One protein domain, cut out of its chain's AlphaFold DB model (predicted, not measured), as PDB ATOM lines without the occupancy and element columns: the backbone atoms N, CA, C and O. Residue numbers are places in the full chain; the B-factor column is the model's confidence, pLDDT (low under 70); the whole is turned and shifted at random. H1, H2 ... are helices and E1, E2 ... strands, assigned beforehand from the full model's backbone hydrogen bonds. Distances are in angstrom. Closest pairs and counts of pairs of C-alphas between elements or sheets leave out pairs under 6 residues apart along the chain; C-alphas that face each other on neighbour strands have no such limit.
ATOM      1  N   GLN A  33     -27.272  -5.903  10.637       93.00
ATOM      2  CA  GLN A  33     -26.427  -6.951  10.085       93.00
ATOM      3  C   GLN A  33     -25.944  -7.878  11.206       93.00
ATOM      4  O   GLN A  33     -25.493  -7.399  12.247       93.00
ATOM      5  N   ILE A  34     -25.970  -9.186  10.969       93.88
ATOM      6  CA  ILE A  34     -25.444 -10.212  11.874       93.88
ATOM      7  C   ILE A  34     -24.465 -11.140  11.149       93.88
ATOM      8  O   ILE A  34     -24.322 -11.107   9.925       93.88
ATOM      9  N   SER A  35     -23.804 -12.007  11.915       92.38
ATOM     10  CA  SER A  35     -23.029 -13.131  11.386       92.38
ATOM     11  C   SER A  35     -23.693 -14.444  11.785       92.38
ATOM     12  O   SER A  35     -23.971 -14.663  12.965       92.38
ATOM     13  N   ILE A  36     -23.915 -15.330  10.815       89.44
ATOM     14  CA  ILE A  36     -24.434 -16.679  11.054       89.44
ATOM     15  C   ILE A  36     -23.241 -17.589  11.360       89.44
ATOM     16  O   ILE A  36     -22.315 -17.698  10.562       89.44
ATOM     17  N   ARG A  37     -23.244 -18.201  12.550       89.06
ATOM     18  CA  ARG A  37     -22.151 -19.073  13.027       89.06
ATOM     19  C   ARG A  37     -22.383 -20.556  12.763       89.06
ATOM     20  O   ARG A  37     -21.454 -21.339  12.931       89.06
ATOM     21  N   ASP A  38     -23.603 -20.938  12.399       84.44
ATOM     22  CA  ASP A  38     -23.917 -22.311  12.026       84.44
ATOM     23  C   ASP A  38     -23.209 -22.644  10.709       84.44
ATOM     24  O   ASP A  38     -23.559 -22.136   9.643       84.44
ATOM     25  N   THR A  39     -22.160 -23.455  10.804       86.38
ATOM     26  CA  THR A  39     -21.305 -23.792   9.669       86.38
ATOM     27  C   THR A  39     -22.000 -24.715   8.681       86.38
ATOM     28  O   THR A  39     -21.747 -24.599   7.486       86.38
ATOM     29  N   VAL A  40     -22.891 -25.598   9.144       87.38
ATOM     30  CA  VAL A  40     -23.639 -26.507   8.267       87.38
ATOM     31  C   VAL A  40     -24.623 -25.697   7.435       87.38
ATOM     32  O   VAL A  40     -24.584 -25.771   6.211       87.38
ATOM     33  N   LEU A  41     -25.421 -24.839   8.077       87.69
ATOM     34  CA  LEU A  41     -26.343 -23.940   7.382       87.69
ATOM     35  C   LEU A  41     -25.616 -23.049   6.367       87.69
ATOM     36  O   LEU A  41     -26.061 -22.900   5.231       87.69
ATOM     37  N   MET A  42     -24.486 -22.460   6.762       89.88
ATOM     38  CA  MET A  42     -23.716 -21.593   5.869       89.88
ATOM     39  C   MET A  42     -23.098 -22.352   4.696       89.88
ATOM     40  O   MET A  42     -23.035 -21.799   3.595       89.88
ATOM     41  N   ASN A  43     -22.677 -23.601   4.894       86.00
ATOM     42  CA  ASN A  43     -22.216 -24.454   3.803       86.00
ATOM     43  C   ASN A  43     -23.357 -24.751   2.825       86.00
ATOM     44  O   ASN A  43     -23.157 -24.585   1.628       86.00
ATOM     45  N   GLU A  44     -24.555 -25.088   3.314       88.38
ATOM     46  CA  GLU A  44     -25.722 -25.336   2.453       88.38
ATOM     47  C   GLU A  44     -26.131 -24.095   1.654       88.38
ATOM     48  O   GLU A  44     -26.330 -24.168   0.444       88.38
ATOM     49  N   ILE A  45     -26.164 -22.921   2.291       89.25
ATOM     50  CA  ILE A  45     -26.421 -21.657   1.588       89.25
ATOM     51  C   ILE A  45     -25.338 -21.390   0.532       89.25
ATOM     52  O   ILE A  45     -25.648 -20.957  -0.575       89.25
ATOM     53  N   SER A  46     -24.068 -21.657   0.844       89.88
ATOM     54  CA  SER A  46     -22.972 -21.466  -0.116       89.88
ATOM     55  C   SER A  46     -23.052 -22.451  -1.284       89.88
ATOM     56  O   SER A  46     -22.736 -22.081  -2.412       89.88
ATOM     57  N   ASN A  47     -23.466 -23.696  -1.037       85.31
ATOM     58  CA  ASN A  47     -23.719 -24.687  -2.083       85.31
ATOM     59  C   ASN A  47     -24.842 -24.212  -2.998       85.31
ATOM     60  O   ASN A  47     -24.631 -24.138  -4.199       85.31
ATOM     61  N   MET A  48     -25.968 -23.793  -2.418       84.75
ATOM     62  CA  MET A  48     -27.116 -23.281  -3.160       84.75
ATOM     63  C   MET A  48     -26.743 -22.089  -4.042       84.75
ATOM     64  O   MET A  48     -27.092 -22.079  -5.217       84.75
ATOM     65  N   ILE A  49     -26.004 -21.111  -3.507       83.50
ATOM     66  CA  ILE A  49     -25.519 -19.974  -4.301       83.50
ATOM     67  C   ILE A  49     -24.665 -20.489  -5.467       83.50
ATOM     68  O   ILE A  49     -24.961 -20.177  -6.611       83.50
ATOM     69  N   ARG A  50     -23.673 -21.352  -5.210       81.75
ATOM     70  CA  ARG A  50     -22.792 -21.885  -6.265       81.75
ATOM     71  C   ARG A  50     -23.518 -22.717  -7.318       81.75
ATOM     72  O   ARG A  50     -23.131 -22.663  -8.475       81.75
ATOM     73  N   GLU A  51     -24.515 -23.509  -6.938       76.81
ATOM     74  CA  GLU A  51     -25.313 -24.305  -7.878       76.81
ATOM     75  C   GLU A  51     -26.129 -23.403  -8.802       76.81
ATOM     76  O   GLU A  51     -26.159 -23.632 -10.009       76.81
ATOM     77  N   GLN A  52     -26.736 -22.349  -8.251       73.12
ATOM     78  CA  GLN A  52     -27.468 -21.360  -9.039       73.12
ATOM     79  C   GLN A  52     -26.524 -20.566  -9.951       73.12
ATOM     80  O   GLN A  52     -26.859 -20.350 -11.109       73.12
ATOM     81  N   GLU A  53     -25.338 -20.182  -9.476       73.25
ATOM     82  CA  GLU A  53     -24.339 -19.479 -10.297       73.25
ATOM     83  C   GLU A  53     -23.706 -20.408 -11.360       73.25
ATOM     84  O   GLU A  53     -23.407 -20.002 -12.478       73.25
ATOM     85  N   GLY A  54     -23.525 -21.694 -11.043       62.09
ATOM     86  CA  GLY A  54     -22.902 -22.690 -11.922       62.09
ATOM     87  C   GLY A  54     -23.821 -23.236 -13.018       62.09
ATOM     88  O   GLY A  54     -23.347 -23.526 -14.118       62.09
ATOM     89  N   ALA A  55     -25.133 -23.330 -12.765       56.78
ATOM     90  CA  ALA A  55     -26.128 -23.737 -13.764       56.78
ATOM     91  C   ALA A  55     -26.157 -22.818 -15.006       56.78
ATOM     92  O   ALA A  55     -26.568 -23.258 -16.077       56.78
ATOM     93  N   ASN A  56     -25.639 -21.590 -14.891       50.25
ATOM     94  CA  ASN A  56     -25.478 -20.637 -15.994       50.25
ATOM     95  C   ASN A  56     -24.413 -21.018 -17.035       50.25
ATOM     96  O   ASN A  56     -24.386 -20.435 -18.117       50.25
ATOM     97  N   ILE A  57     -23.491 -21.935 -16.720       51.06
ATOM     98  CA  ILE A  57     -22.314 -22.185 -17.570       51.06
ATOM     99  C   ILE A  57     -22.573 -23.303 -18.594       51.06
ATOM    100  O   ILE A  57     -22.003 -23.276 -19.685       51.06
ATOM    101  N   GLU A  58     -23.442 -24.270 -18.285       46.53
ATOM    102  CA  GLU A  58     -23.662 -25.459 -19.133       46.53
ATOM    103  C   GLU A  58     -24.989 -25.450 -19.907       46.53
ATOM    104  O   GLU A  58     -25.113 -26.130 -20.929       46.53
ATOM    105  N   HIS A  59     -25.955 -24.627 -19.500       42.25
ATOM    106  CA  HIS A  59     -27.194 -24.393 -20.230       42.25
ATOM    107  C   HIS A  59     -27.407 -22.886 -20.381       42.25
ATOM    108  O   HIS A  59     -27.236 -22.134 -19.427       42.25
ATOM    109  N   VAL A  60     -27.810 -22.437 -21.574       45.66
ATOM    110  CA  VAL A  60     -28.400 -21.102 -21.787       45.66
ATOM    111  C   VAL A  60     -29.767 -21.084 -21.090       45.66
ATOM    112  O   VAL A  60     -30.811 -21.116 -21.733       45.66
ATOM    113  N   SER A  61     -29.765 -21.168 -19.765       41.75
ATOM    114  CA  SER A  61     -30.947 -21.107 -18.920       41.75
ATOM    115  C   SER A  61     -30.645 -20.176 -17.757       41.75
ATOM    116  O   SER A  61     -30.117 -20.614 -16.741       41.75
ATOM    117  N   GLU A  62     -30.940 -18.897 -17.981       48.97
ATOM    118  CA  GLU A  62     -31.584 -17.955 -17.055       48.97
ATOM    119  C   GLU A  62     -31.526 -18.334 -15.558       48.97
ATOM    120  O   GLU A  62     -32.567 -18.494 -14.909       48.97
ATOM    121  N   SER A  63     -30.342 -18.487 -14.955       49.38
ATOM    122  CA  SER A  63     -30.286 -18.458 -13.496       49.38
ATOM    123  C   SER A  63     -30.378 -17.007 -13.079       49.38
ATOM    124  O   SER A  63     -29.423 -16.227 -13.111       49.38
ATOM    125  N   TRP A  64     -31.589 -16.671 -12.668       54.59
ATOM    126  CA  TRP A  64     -32.002 -15.385 -12.145       54.59
ATOM    127  C   TRP A  64     -31.079 -14.848 -11.031       54.59
ATOM    128  O   TRP A  64     -31.026 -13.648 -10.809       54.59
ATOM    129  N   PHE A  65     -30.276 -15.672 -10.352       57.94
ATOM    130  CA  PHE A  65     -29.424 -15.188  -9.259       57.94
ATOM    131  C   PHE A  65     -28.224 -14.318  -9.709       57.94
ATOM    132  O   PHE A  65     -27.786 -13.442  -8.954       57.94
ATOM    133  N   ASP A  66     -27.703 -14.503 -10.930       55.31
ATOM    134  CA  ASP A  66     -26.496 -13.803 -11.414       55.31
ATOM    135  C   ASP A  66     -26.761 -12.518 -12.194       55.31
ATOM    136  O   ASP A  66     -25.918 -11.618 -12.194       55.31
ATOM    137  N   GLU A  67     -27.948 -12.366 -12.776       56.81
ATOM    138  CA  GLU A  67     -28.337 -11.172 -13.544       56.81
ATOM    139  C   GLU A  67     -28.675  -9.960 -12.648       56.81
ATOM    140  O   GLU A  67     -29.215  -8.951 -13.095       56.81
ATOM    141  N   GLY A  68     -28.310 -10.038 -11.364       58.16
ATOM    142  CA  GLY A  68     -28.568  -9.008 -10.367       58.16
ATOM    143  C   GLY A  68     -29.952  -9.123  -9.740       58.16
ATOM    144  O   GLY A  68     -30.563  -8.093  -9.497       58.16
ATOM    145  N   LEU A  69     -30.452 -10.340  -9.486       59.62
ATOM    146  CA  LEU A  69     -31.844 -10.568  -9.091       59.62
ATOM    147  C   LEU A  69     -32.007 -11.367  -7.781       59.62
ATOM    148  O   LEU A  69     -32.697 -12.370  -7.744       59.62
ATOM    149  N   GLY A  70     -31.435 -10.947  -6.655       77.94
ATOM    150  CA  GLY A  70     -32.046 -11.289  -5.368       77.94
ATOM    151  C   GLY A  70     -31.152 -11.518  -4.160       77.94
ATOM    152  O   GLY A  70     -30.117 -10.887  -3.944       77.94
ATOM    153  N   TYR A  71     -31.658 -12.376  -3.285       88.81
ATOM    154  CA  TYR A  71     -31.172 -12.658  -1.946       88.81
ATOM    155  C   TYR A  71     -31.617 -14.059  -1.508       88.81
ATOM    156  O   TYR A  71     -32.455 -14.698  -2.138       88.81
ATOM    157  N   ILE A  72     -31.080 -14.542  -0.390       90.06
ATOM    158  CA  ILE A  72     -31.561 -15.770   0.252       90.06
ATOM    159  C   ILE A  72     -32.520 -15.399   1.375       90.06
ATOM    160  O   ILE A  72     -32.156 -14.665   2.289       90.06
ATOM    161  N   LYS A  73     -33.740 -15.924   1.344       91.81
ATOM    162  CA  LYS A  73     -34.709 -15.844   2.435       91.81
ATOM    163  C   LYS A  73     -34.481 -17.017   3.384       91.81
ATOM    164  O   LYS A  73     -34.636 -18.171   2.996       91.81
ATOM    165  N   LEU A  74     -34.099 -16.717   4.621       91.38
ATOM    166  CA  LEU A  74     -33.923 -17.686   5.697       91.38
ATOM    167  C   LEU A  74     -35.042 -17.502   6.722       91.38
ATOM    168  O   LEU A  74     -35.041 -16.526   7.470       91.38
ATOM    169  N   THR A  75     -35.972 -18.448   6.787       90.44
ATOM    170  CA  THR A  75     -37.008 -18.492   7.823       90.44
ATOM    171  C   THR A  75     -36.616 -19.481   8.914       90.44
ATOM    172  O   THR A  75     -36.243 -20.622   8.633       90.44
ATOM    173  N   ILE A  76     -36.682 -19.027  10.163       88.12
ATOM    174  CA  ILE A  76     -36.366 -19.809  11.355       88.12
ATOM    175  C   ILE A  76     -37.660 -20.073  12.121       88.12
ATOM    176  O   ILE A  76     -38.333 -19.143  12.573       88.12
ATOM    177  N   ASP A  77     -37.961 -21.351  12.316       82.25
ATOM    178  CA  ASP A  77     -39.100 -21.795  13.110       82.25
ATOM    179  C   ASP A  77     -38.620 -22.542  14.356       82.25
ATOM    180  O   ASP A  77     -37.711 -23.377  14.286       82.25
ATOM    181  N   SER A  78     -39.275 -22.298  15.495       75.25
ATOM    182  CA  SER A  78     -39.185 -23.226  16.620       75.25
ATOM    183  C   SER A  78     -39.855 -24.538  16.219       75.25
ATOM    184  O   SER A  78     -40.978 -24.565  15.710       75.25
ATOM    185  N   TYR A  79     -39.150 -25.647  16.413       73.94
ATOM    186  CA  TYR A  79     -39.640 -26.956  16.005       73.94
ATOM    187  C   TYR A  79     -39.332 -27.956  17.102       73.94
ATOM    188  O   TYR A  79     -38.202 -28.400  17.205       73.94
ATOM    189  N   HIS A  80     -40.324 -28.291  17.926       72.50
ATOM    190  CA  HIS A  80     -40.162 -29.182  19.077       72.50
ATOM    191  C   HIS A  80     -40.798 -30.546  18.796       72.50
ATOM    192  O   HIS A  80     -41.864 -30.874  19.317       72.50
ATOM    193  N   LYS A  81     -40.163 -31.339  17.928       68.25
ATOM    194  CA  LYS A  81     -40.569 -32.723  17.648       68.25
ATOM    195  C   LYS A  81     -39.366 -33.648  17.810       68.25
ATOM    196  O   LYS A  81     -38.389 -33.521  17.075       68.25
ATOM    197  N   GLY A  82     -39.463 -34.590  18.749       76.25
ATOM    198  CA  GLY A  82     -38.327 -35.429  19.140       76.25
ATOM    199  C   GLY A  82     -37.189 -34.574  19.704       76.25
ATOM    200  O   GLY A  82     -37.451 -33.649  20.469       76.25
ATOM    201  N   ASP A  83     -35.961 -34.846  19.266       75.81
ATOM    202  CA  ASP A  83     -34.752 -34.122  19.694       75.81
ATOM    203  C   ASP A  83     -34.459 -32.861  18.859       75.81
ATOM    204  O   ASP A  83     -33.449 -32.186  19.060       75.81
ATOM    205  N   THR A  84     -35.320 -32.526  17.894       64.62
ATOM    206  CA  THR A  84     -35.171 -31.299  17.098       64.62
ATOM    207  C   THR A  84     -35.738 -30.109  17.871       64.62
ATOM    208  O   THR A  84     -36.764 -30.246  18.538       64.62
ATOM    209  N   ILE A  85     -35.067 -28.954  17.779       75.19
ATOM    210  CA  ILE A  85     -35.461 -27.703  18.459       75.19
ATOM    211  C   ILE A  85     -35.706 -26.529  17.501       75.19
ATOM    212  O   ILE A  85     -36.426 -25.590  17.843       75.19
ATOM    213  N   LEU A  86     -35.122 -26.575  16.304       77.06
ATOM    214  CA  LEU A  86     -35.177 -25.515  15.302       77.06
ATOM    215  C   LEU A  86     -35.312 -26.123  13.909       77.06
ATOM    216  O   LEU A  86     -34.769 -27.194  13.635       77.06
ATOM    217  N   ARG A  87     -36.005 -25.408  13.027       81.50
ATOM    218  CA  ARG A  87     -36.070 -25.701  11.597       81.50
ATOM    219  C   ARG A  87     -35.667 -24.458  10.812       81.50
ATOM    220  O   ARG A  87     -36.166 -23.368  11.084       81.50
ATOM    221  N   TYR A  88     -34.804 -24.656   9.820       85.88
ATOM    222  CA  TYR A  88     -34.446 -23.645   8.833       85.88
ATOM    223  C   TYR A  88     -35.175 -23.922   7.522       85.88
ATOM    224  O   TYR A  88     -35.193 -25.057   7.048       85.88
ATOM    225  N   GLN A  89     -35.744 -22.882   6.929       88.62
ATOM    226  CA  GLN A  89     -36.219 -22.893   5.554       88.62
ATOM    227  C   GLN A  89     -35.417 -21.855   4.771       88.62
ATOM    228  O   GLN A  89     -35.432 -20.675   5.114       88.62
ATOM    229  N   ILE A  90     -34.702 -22.312   3.743       87.50
ATOM    230  CA  ILE A  90     -33.871 -21.482   2.867       87.50
ATOM    231  C   ILE A  90     -34.484 -21.457   1.471       87.50
ATOM    232  O   ILE A  90     -34.730 -22.505   0.880       87.50
ATOM    233  N   VAL A  91     -34.779 -20.261   0.972       86.19
ATOM    234  CA  VAL A  91     -35.411 -20.057  -0.334       86.19
ATOM    235  C   VAL A  91     -34.715 -18.883  -1.009       86.19
ATOM    236  O   VAL A  91     -34.669 -17.808  -0.412       86.19
ATOM    237  N   PRO A  92     -34.154 -19.039  -2.212       84.62
ATOM    238  CA  PRO A  92     -33.676 -17.887  -2.957       84.62
ATOM    239  C   PRO A  92     -34.898 -17.048  -3.392       84.62
ATOM    240  O   PRO A  92     -35.964 -17.597  -3.672       84.62
ATOM    241  N   ASP A  93     -34.778 -15.724  -3.439       81.44
ATOM    242  CA  ASP A  93     -35.886 -14.820  -3.772       81.44
ATOM    243  C   ASP A  93     -35.340 -13.538  -4.413       81.44
ATOM    244  O   ASP A  93     -34.252 -13.082  -4.073       81.44
ATOM    245  N   GLN A  94     -36.108 -12.949  -5.321       78.94
ATOM    246  CA  GLN A  94     -35.771 -11.724  -6.053       78.94
ATOM    247  C   GLN A  94     -36.826 -10.634  -5.893       78.94
ATOM    248  O   GLN A  94     -36.728  -9.554  -6.476       78.94
ATOM    249  N   THR A  95     -37.862 -10.928  -5.112       79.25
ATOM    250  CA  THR A  95     -39.022 -10.065  -4.968       79.25
ATOM    251  C   THR A  95     -38.620  -8.793  -4.222       79.25
ATOM    252  O   THR A  95     -38.123  -8.880  -3.088       79.25
ATOM    253  N   PRO A  96     -38.846  -7.606  -4.813       79.44
ATOM    254  CA  PRO A  96     -38.629  -6.340  -4.130       79.44
ATOM    255  C   PRO A  96     -39.491  -6.242  -2.869       79.44
ATOM    256  O   PRO A  96     -40.659  -6.628  -2.867       79.44
ATOM    257  N   ILE A  97     -38.926  -5.691  -1.795       83.81
ATOM    258  CA  ILE A  97     -39.666  -5.447  -0.555       83.81
ATOM    259  C   ILE A  97     -40.257  -4.039  -0.616       83.81
ATOM    260  O   ILE A  97     -39.532  -3.045  -0.645       83.81
ATOM    261  N   GLU A  98     -41.584  -3.943  -0.618       74.38
ATOM    262  CA  GLU A  98     -42.273  -2.657  -0.628       74.38
ATOM    263  C   GLU A  98     -42.402  -2.062   0.782       74.38
ATOM    264  O   GLU A  98     -42.645  -2.755   1.772       74.38
ATOM    265  N   VAL A  99     -42.334  -0.732   0.878       71.50
ATOM    266  CA  VAL A  99     -42.633   0.012   2.114       71.50
ATOM    267  C   VAL A  99     -44.149   0.233   2.248       71.50
ATOM    268  O   VAL A  99     -44.603   1.310   2.624       71.50
ATOM    269  N   THR A 100     -44.988  -0.751   1.919       61.28
ATOM    270  CA  THR A 100     -46.451  -0.632   2.061       61.28
ATOM    271  C   THR A 100     -46.887  -0.939   3.489       61.28
ATOM    272  O   THR A 100     -47.628  -1.881   3.732       61.28
ATOM    273  N   GLY A 101     -46.400  -0.158   4.455       55.72
ATOM    274  CA  GLY A 101     -46.905  -0.089   5.835       55.72
ATOM    275  C   GLY A 101     -46.756  -1.337   6.723       55.72
ATOM    276  O   GLY A 101     -46.699  -1.188   7.939       55.72
ATOM    277  N   SER A 102     -46.649  -2.542   6.163       63.41
ATOM    278  CA  SER A 102     -46.554  -3.795   6.904       63.41
ATOM    279  C   SER A 102     -45.095  -4.119   7.236       63.41
ATOM    280  O   SER A 102     -44.316  -4.499   6.362       63.41
ATOM    281  N   ASP A 103     -44.731  -4.017   8.513       67.62
ATOM    282  CA  ASP A 103     -43.440  -4.487   9.035       67.62
ATOM    283  C   ASP A 103     -43.111  -5.970   8.760       67.62
ATOM    284  O   ASP A 103     -41.937  -6.249   8.526       67.62
ATOM    285  N   PRO A 104     -44.076  -6.917   8.700       68.25
ATOM    286  CA  PRO A 104     -43.785  -8.336   8.470       68.25
ATOM    287  C   PRO A 104     -43.039  -8.664   7.168       68.25
ATOM    288  O   PRO A 104     -42.483  -9.754   7.052       68.25
ATOM    289  N   ALA A 105     -43.021  -7.753   6.189       78.06
ATOM    290  CA  ALA A 105     -42.267  -7.933   4.948       78.06
ATOM    291  C   ALA A 105     -40.746  -7.755   5.140       78.06
ATOM    292  O   ALA A 105     -39.952  -8.297   4.366       78.06
ATOM    293  N   PHE A 106     -40.323  -7.019   6.173       88.50
ATOM    294  CA  PHE A 106     -38.915  -6.742   6.446       88.50
ATOM    295  C   PHE A 106     -38.285  -7.841   7.306       88.50
ATOM    296  O   PHE A 106     -38.917  -8.325   8.249       88.50
ATOM    297  N   PRO A 107     -37.034  -8.236   7.015       91.31
ATOM    298  CA  PRO A 107     -36.335  -9.190   7.852       91.31
ATOM    299  C   PRO A 107     -35.933  -8.538   9.173       91.31
ATOM    300  O   PRO A 107     -35.693  -7.333   9.255       91.31
ATOM    301  N   ILE A 108     -35.796  -9.356  10.209       89.00
ATOM    302  CA  ILE A 108     -35.338  -8.895  11.525       89.00
ATOM    303  C   ILE A 108     -33.856  -8.553  11.469       89.00
ATOM    304  O   ILE A 108     -33.405  -7.544  12.011       89.00
ATOM    305  N   TYR A 109     -33.111  -9.405  10.771       92.44
ATOM    306  CA  TYR A 109     -31.685  -9.270  10.558       92.44
ATOM    307  C   TYR A 109     -31.343  -9.587   9.114       92.44
ATOM    308  O   TYR A 109     -32.086 -10.277   8.417       92.44
ATOM    309  N   TYR A 110     -30.162  -9.168   8.690       94.94
ATOM    310  CA  TYR A 110     -29.557  -9.704   7.481       94.94
ATOM    311  C   TYR A 110     -28.123 -10.149   7.745       94.94
ATOM    312  O   TYR A 110     -27.436  -9.617   8.612       94.94
ATOM    313  N   ALA A 111     -27.661 -11.133   6.993       94.75
ATOM    314  CA  ALA A 111     -26.262 -11.524   6.924       94.75
ATOM    315  C   ALA A 111     -25.767 -11.389   5.480       94.75
ATOM    316  O   ALA A 111     -26.550 -11.127   4.568       94.75
ATOM    317  N   LEU A 112     -24.460 -11.547   5.277       91.56
ATOM    318  CA  LEU A 112     -23.845 -11.553   3.954       91.56
ATOM    319  C   LEU A 112     -23.065 -12.853   3.758       91.56
ATOM    320  O   LEU A 112     -22.332 -13.268   4.656       91.56
ATOM    321  N   ASN A 113     -23.176 -13.438   2.570       88.75
ATOM    322  CA  ASN A 113     -22.316 -14.514   2.087       88.75
ATOM    323  C   ASN A 113     -21.780 -14.119   0.708       88.75
ATOM    324  O   ASN A 113     -22.565 -13.972  -0.218       88.75
ATOM    325  N   ASN A 114     -20.474 -13.863   0.586       82.25
ATOM    326  CA  ASN A 114     -19.850 -13.399  -0.664       82.25
ATOM    327  C   ASN A 114     -20.614 -12.238  -1.337       82.25
ATOM    328  O   ASN A 114     -20.908 -12.272  -2.523       82.25
ATOM    329  N   ALA A 115     -20.969 -11.215  -0.549       80.31
ATOM    330  CA  ALA A 115     -21.789 -10.059  -0.948       80.31
ATOM    331  C   ALA A 115     -23.272 -10.343  -1.272       80.31
ATOM    332  O   ALA A 115     -24.028  -9.390  -1.457       80.31
ATOM    333  N   ARG A 116     -23.726 -11.602  -1.240       86.50
ATOM    334  CA  ARG A 116     -25.144 -11.971  -1.349       86.50
ATOM    335  C   ARG A 116     -25.851 -11.802   0.001       86.50
ATOM    336  O   ARG A 116     -25.395 -12.377   0.999       86.50
ATOM    337  N   PRO A 117     -26.943 -11.020   0.078       92.19
ATOM    338  CA  PRO A 117     -27.713 -10.883   1.303       92.19
ATOM    339  C   PRO A 117     -28.458 -12.165   1.661       92.19
ATOM    340  O   PRO A 117     -29.080 -12.804   0.815       92.19
ATOM    341  N   ILE A 118     -28.438 -12.494   2.947       93.50
ATOM    342  CA  ILE A 118     -29.289 -13.510   3.560       93.50
ATOM    343  C   ILE A 118     -30.246 -12.768   4.486       93.50
ATOM    344  O   ILE A 118     -29.816 -12.189   5.484       93.50
ATOM    345  N   LEU A 119     -31.528 -12.746   4.147       95.00
ATOM    346  CA  LEU A 119     -32.571 -12.065   4.899       95.00
ATOM    347  C   LEU A 119     -33.174 -13.028   5.918       95.00
ATOM    348  O   LEU A 119     -33.702 -14.075   5.545       95.00
ATOM    349  N   VAL A 120     -33.085 -12.682   7.200       93.38
ATOM    350  CA  VAL A 120     -33.455 -13.569   8.306       93.38
ATOM    351  C   VAL A 120     -34.818 -13.187   8.868       93.38
ATOM    352  O   VAL A 120     -35.016 -12.085   9.388       93.38
ATOM    353  N   TYR A 121     -35.741 -14.139   8.805       90.50
ATOM    354  CA  TYR A 121     -37.106 -14.044   9.302       90.50
ATOM    355  C   TYR A 121     -37.336 -15.090  10.395       90.50
ATOM    356  O   TYR A 121     -36.826 -16.207  10.310       90.50
ATOM    357  N   TYR A 122     -38.152 -14.758  11.391       86.25
ATOM    358  CA  TYR A 122     -38.815 -15.774  12.213       86.25
ATOM    359  C   TYR A 122     -40.196 -16.085  11.637       86.25
ATOM    360  O   TYR A 122     -40.715 -15.334  10.806       86.25
ATOM    361  N   SER A 123     -40.797 -17.179  12.103       79.25
ATOM    362  CA  SER A 123     -42.182 -17.526  11.786       79.25
ATOM    363  C   SER A 123     -43.130 -16.329  11.950       79.25
ATOM    364  O   SER A 123     -42.973 -15.501  12.853       79.25
ATOM    365  N   HIS A 124     -44.143 -16.241  11.084       74.88
ATOM    366  CA  HIS A 124     -45.094 -15.125  11.095       74.88
ATOM    367  C   HIS A 124     -45.758 -14.943  12.469       74.88
ATOM    368  O   HIS A 124     -45.769 -13.841  13.006       74.88
ATOM    369  N   SER A 125     -46.184 -16.045  13.092       73.62
ATOM    370  CA  SER A 125     -46.755 -16.050  14.444       73.62
ATOM    371  C   SER A 125     -45.808 -15.481  15.504       73.62
ATOM    372  O   SER A 125     -46.253 -14.835  16.449       73.62
ATOM    373  N   PHE A 126     -44.500 -15.711  15.364       75.94
ATOM    374  CA  PHE A 126     -43.506 -15.158  16.280       75.94
ATOM    375  C   PHE A 126     -43.314 -13.657  16.043       75.94
ATOM    376  O   PHE A 126     -43.271 -12.883  16.996       75.94
ATOM    377  N   MET A 127     -43.265 -13.233  14.779       75.81
ATOM    378  CA  MET A 127     -43.160 -11.821  14.407       75.81
ATOM    379  C   MET A 127     -44.348 -10.991  14.889       75.81
ATOM    380  O   MET A 127     -44.153  -9.910  15.446       75.81
ATOM    381  N   GLU A 128     -45.567 -11.505  14.727       74.12
ATOM    382  CA  GLU A 128     -46.779 -10.859  15.235       74.12
ATOM    383  C   GLU A 128     -46.762 -10.747  16.764       74.12
ATOM    384  O   GLU A 128     -47.042  -9.678  17.304       74.12
ATOM    385  N   ALA A 129     -46.368 -11.817  17.465       77.44
ATOM    386  CA  ALA A 129     -46.289 -11.830  18.926       77.44
ATOM    387  C   ALA A 129     -45.259 -10.835  19.486       77.44
ATOM    388  O   ALA A 129     -45.469 -10.277  20.564       77.44
ATOM    389  N   LEU A 130     -44.156 -10.595  18.768       76.50
ATOM    390  CA  LEU A 130     -43.149  -9.616  19.175       76.50
ATOM    391  C   LEU A 130     -43.566  -8.164  18.906       76.50
ATOM    392  O   LEU A 130     -42.968  -7.257  19.484       76.50
ATOM    393  N   GLY A 131     -44.558  -7.923  18.040       77.12
ATOM    394  CA  GLY A 131     -45.044  -6.574  17.735       77.12
ATOM    395  C   GLY A 131     -43.949  -5.618  17.243       77.12
ATOM    396  O   GLY A 131     -44.028  -4.414  17.495       77.12
ATOM    397  N   ILE A 132     -42.909  -6.153  16.589       80.25
ATOM    398  CA  ILE A 132     -41.753  -5.379  16.132       80.25
ATOM    399  C   ILE A 132     -42.192  -4.373  15.070       80.25
ATOM    400  O   ILE A 132     -42.818  -4.736  14.076       80.25
ATOM    401  N   LYS A 133     -41.798  -3.114  15.267       85.50
ATOM    402  CA  LYS A 133     -41.959  -2.043  14.284       85.50
ATOM    403  C   LYS A 133     -40.599  -1.496  13.897       85.50
ATOM    404  O   LYS A 133     -39.837  -1.092  14.775       85.50
ATOM    405  N   PHE A 134     -40.293  -1.469  12.604       87.06
ATOM    406  CA  PHE A 134     -39.031  -0.912  12.124       87.06
ATOM    407  C   PHE A 134     -39.181   0.564  11.783       87.06
ATOM    408  O   PHE A 134     -40.191   0.980  11.203       87.06
ATOM    409  N   SER A 135     -38.139   1.348  12.063       87.19
ATOM    410  CA  SER A 135     -38.162   2.769  11.717       87.19
ATOM    411  C   SER A 135     -38.184   2.966  10.204       87.19
ATOM    412  O   SER A 135     -37.552   2.218   9.449       87.19
ATOM    413  N   HIS A 136     -38.871   4.010   9.730       88.00
ATOM    414  CA  HIS A 136     -38.889   4.332   8.298       88.00
ATOM    415  C   HIS A 136     -37.466   4.525   7.747       88.00
ATOM    416  O   HIS A 136     -37.122   4.022   6.678       88.00
ATOM    417  N   LYS A 137     -36.602   5.188   8.527       89.69
ATOM    418  CA  LYS A 137     -35.188   5.385   8.194       89.69
ATOM    419  C   LYS A 137     -34.448   4.055   8.034       89.69
ATOM    420  O   LYS A 137     -33.647   3.927   7.106       89.69
ATOM    421  N   SER A 138     -34.711   3.082   8.907       89.56
ATOM    422  CA  SER A 138     -34.092   1.759   8.827       89.56
ATOM    423  C   SER A 138     -34.538   0.992   7.589       89.56
ATOM    424  O   SER A 138     -33.691   0.516   6.836       89.56
ATOM    425  N   LYS A 139     -35.851   0.977   7.313       90.62
ATOM    426  CA  LYS A 139     -36.429   0.365   6.105       90.62
ATOM    427  C   LYS A 139     -35.777   0.919   4.845       90.62
ATOM    428  O   LYS A 139     -35.250   0.163   4.040       90.62
ATOM    429  N   VAL A 140     -35.724   2.245   4.710       90.00
ATOM    430  CA  VAL A 140     -35.108   2.907   3.548       90.00
ATOM    431  C   VAL A 140     -33.616   2.587   3.435       90.00
ATOM    432  O   VAL A 140     -33.117   2.350   2.336       90.00
ATOM    433  N   LYS A 141     -32.877   2.573   4.552       90.81
ATOM    434  CA  LYS A 141     -31.447   2.232   4.545       90.81
ATOM    435  C   LYS A 141     -31.219   0.794   4.079       90.81
ATOM    436  O   LYS A 141     -30.330   0.571   3.262       90.81
ATOM    437  N   PHE A 142     -32.009  -0.144   4.590       91.81
ATOM    438  CA  PHE A 142     -31.941  -1.550   4.216       91.81
ATOM    439  C   PHE A 142     -32.313  -1.756   2.742       91.81
ATOM    440  O   PHE A 142     -31.561  -2.399   2.016       91.81
ATOM    441  N   LEU A 143     -33.391  -1.129   2.258       89.38
ATOM    442  CA  LEU A 143     -33.780  -1.214   0.847       89.38
ATOM    443  C   LEU A 143     -32.684  -0.709  -0.086       89.38
ATOM    444  O   LEU A 143     -32.374  -1.383  -1.050       89.38
ATOM    445  N   LYS A 144     -31.984   0.382   0.247       88.88
ATOM    446  CA  LYS A 144     -30.821   0.834  -0.542       88.88
ATOM    447  C   LYS A 144     -29.674  -0.179  -0.603       88.88
ATOM    448  O   LYS A 144     -28.838  -0.100  -1.500       88.88
ATOM    449  N   GLN A 145     -29.552  -1.059   0.391       87.88
ATOM    450  CA  GLN A 145     -28.572  -2.147   0.360       87.88
ATOM    451  C   GLN A 145     -29.078  -3.297  -0.507       87.88
ATOM    452  O   GLN A 145     -28.315  -3.800  -1.327       87.88
ATOM    453  N   LEU A 146     -30.352  -3.660  -0.350       88.31
ATOM    454  CA  LEU A 146     -31.005  -4.714  -1.119       88.31
ATOM    455  C   LEU A 146     -31.124  -4.356  -2.609       88.31
ATOM    456  O   LEU A 146     -30.886  -5.194  -3.464       88.31
ATOM    457  N   ASP A 147     -31.380  -3.090  -2.935       85.38
ATOM    458  CA  ASP A 147     -31.520  -2.572  -4.299       85.38
ATOM    459  C   ASP A 147     -30.305  -2.849  -5.183       85.38
ATOM    460  O   ASP A 147     -30.448  -2.938  -6.395       85.38
ATOM    461  N   LYS A 148     -29.119  -2.996  -4.585       84.12
ATOM    462  CA  LYS A 148     -27.873  -3.283  -5.309       84.12
ATOM    463  C   LYS A 148     -27.807  -4.703  -5.857       84.12
ATOM    464  O   LYS A 148     -26.939  -4.982  -6.675       84.12
TER     465      LYS A 148
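What this domain is: This is residues 33 to 148 of the 201 residues of an uncharacterized protein of Sphingobacterium sp. JB170 (UniProt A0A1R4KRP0). What shape do these atoms make? A strongly twisted sheet of four strands has the long helix H1 slantwise over one face, and two of its strands, E1 and E2, form a long hairpin that runs on past E4 as a two-stranded ribbon. The short helix H2 lies beside the strands after E4, and H3 only grazes the sheet with residues 142 to 146. What are the counts and the size? The printed part has 116 residues, with three named helices and four named strands in the order H1 E1 E2 E3 E4 H2 H3, of mixed class; the sheet, in the order E2 E1 E4 E3, is mixed. The whole is compact, with a radius of gyration of the C-alphas of 15.4 A, and flat, spanning 46 by 41 by 22 A.

How they stand to each other: How are the strands paired? E1, residues 71 to 81, and E2, residues 84 to 93, are an antiparallel hairpin at 160 degrees, with N 75 and O 89 within hydrogen-bond range at 2.8 A. E4, residues 116 to 122, is parallel to E1 at 32 degrees, with N 74 and O 119 at 2.8 A. E3, residues 109 to 113, and E4 are an antiparallel hairpin at 147 degrees, with N 111 and O 118 at 2.8 A. Where is the long helix? H1, residues 39 to 58, is on one face of the sheet, making two layers, one of helix and one of strands, at a height of 10.3 A over the sheet. It lies over E1 and, only just, over E4 with 3 C-alphas, slantwise to the strands at 36 degrees to E1 on the local plane. Its closest C-alpha to E3 is that of Ser 46, 7.3 A from that of Asn 113. Where are the other helices? H2, residues 124 to 130, is on the opposite face, over none of the strands, at a height of 4.5 A, only just above the sheet's level. H3, residues 136 to 146, only grazes the sheet; its closest C-alphas with E4 are those of Leu 146 and Pro 117, 7.4 A apart. H1 is apart from H2 and H3. Are the helix backbones complete? Every O i to N i+4 pair is within hydrogen-bond range in H2 and H3, and 13 of 16 are in H1.

Where its parts are: How long are the strands? E1 measures 29.6 A and bends by 51 degrees at residue 78, E2 measures 26.6 A, E4 19.6 A and E3 13.7 A. Where do the helices begin and end? H1 runs 28.9 A from C-alpha 39 at (-21.305, -23.792, 9.669). H2 measures 10.0 A, and H3 measures 15.3 A, ending at C-alpha 146 at (-31.005, -4.714, -1.119).

The domain as a whole: How far does it reach, and is it cut? The C-alphas of Glu 58 and Gly 131, the two farthest apart, are 46.6 A apart, and the printed part has no cut. Which links are long, and where is confidence low? The links H1 to E1 and E2 to E3 are long, with 12 and 15 residues. The pLDDT is under 70 at residues 54 to 69, 81, 84 and 100 to 104.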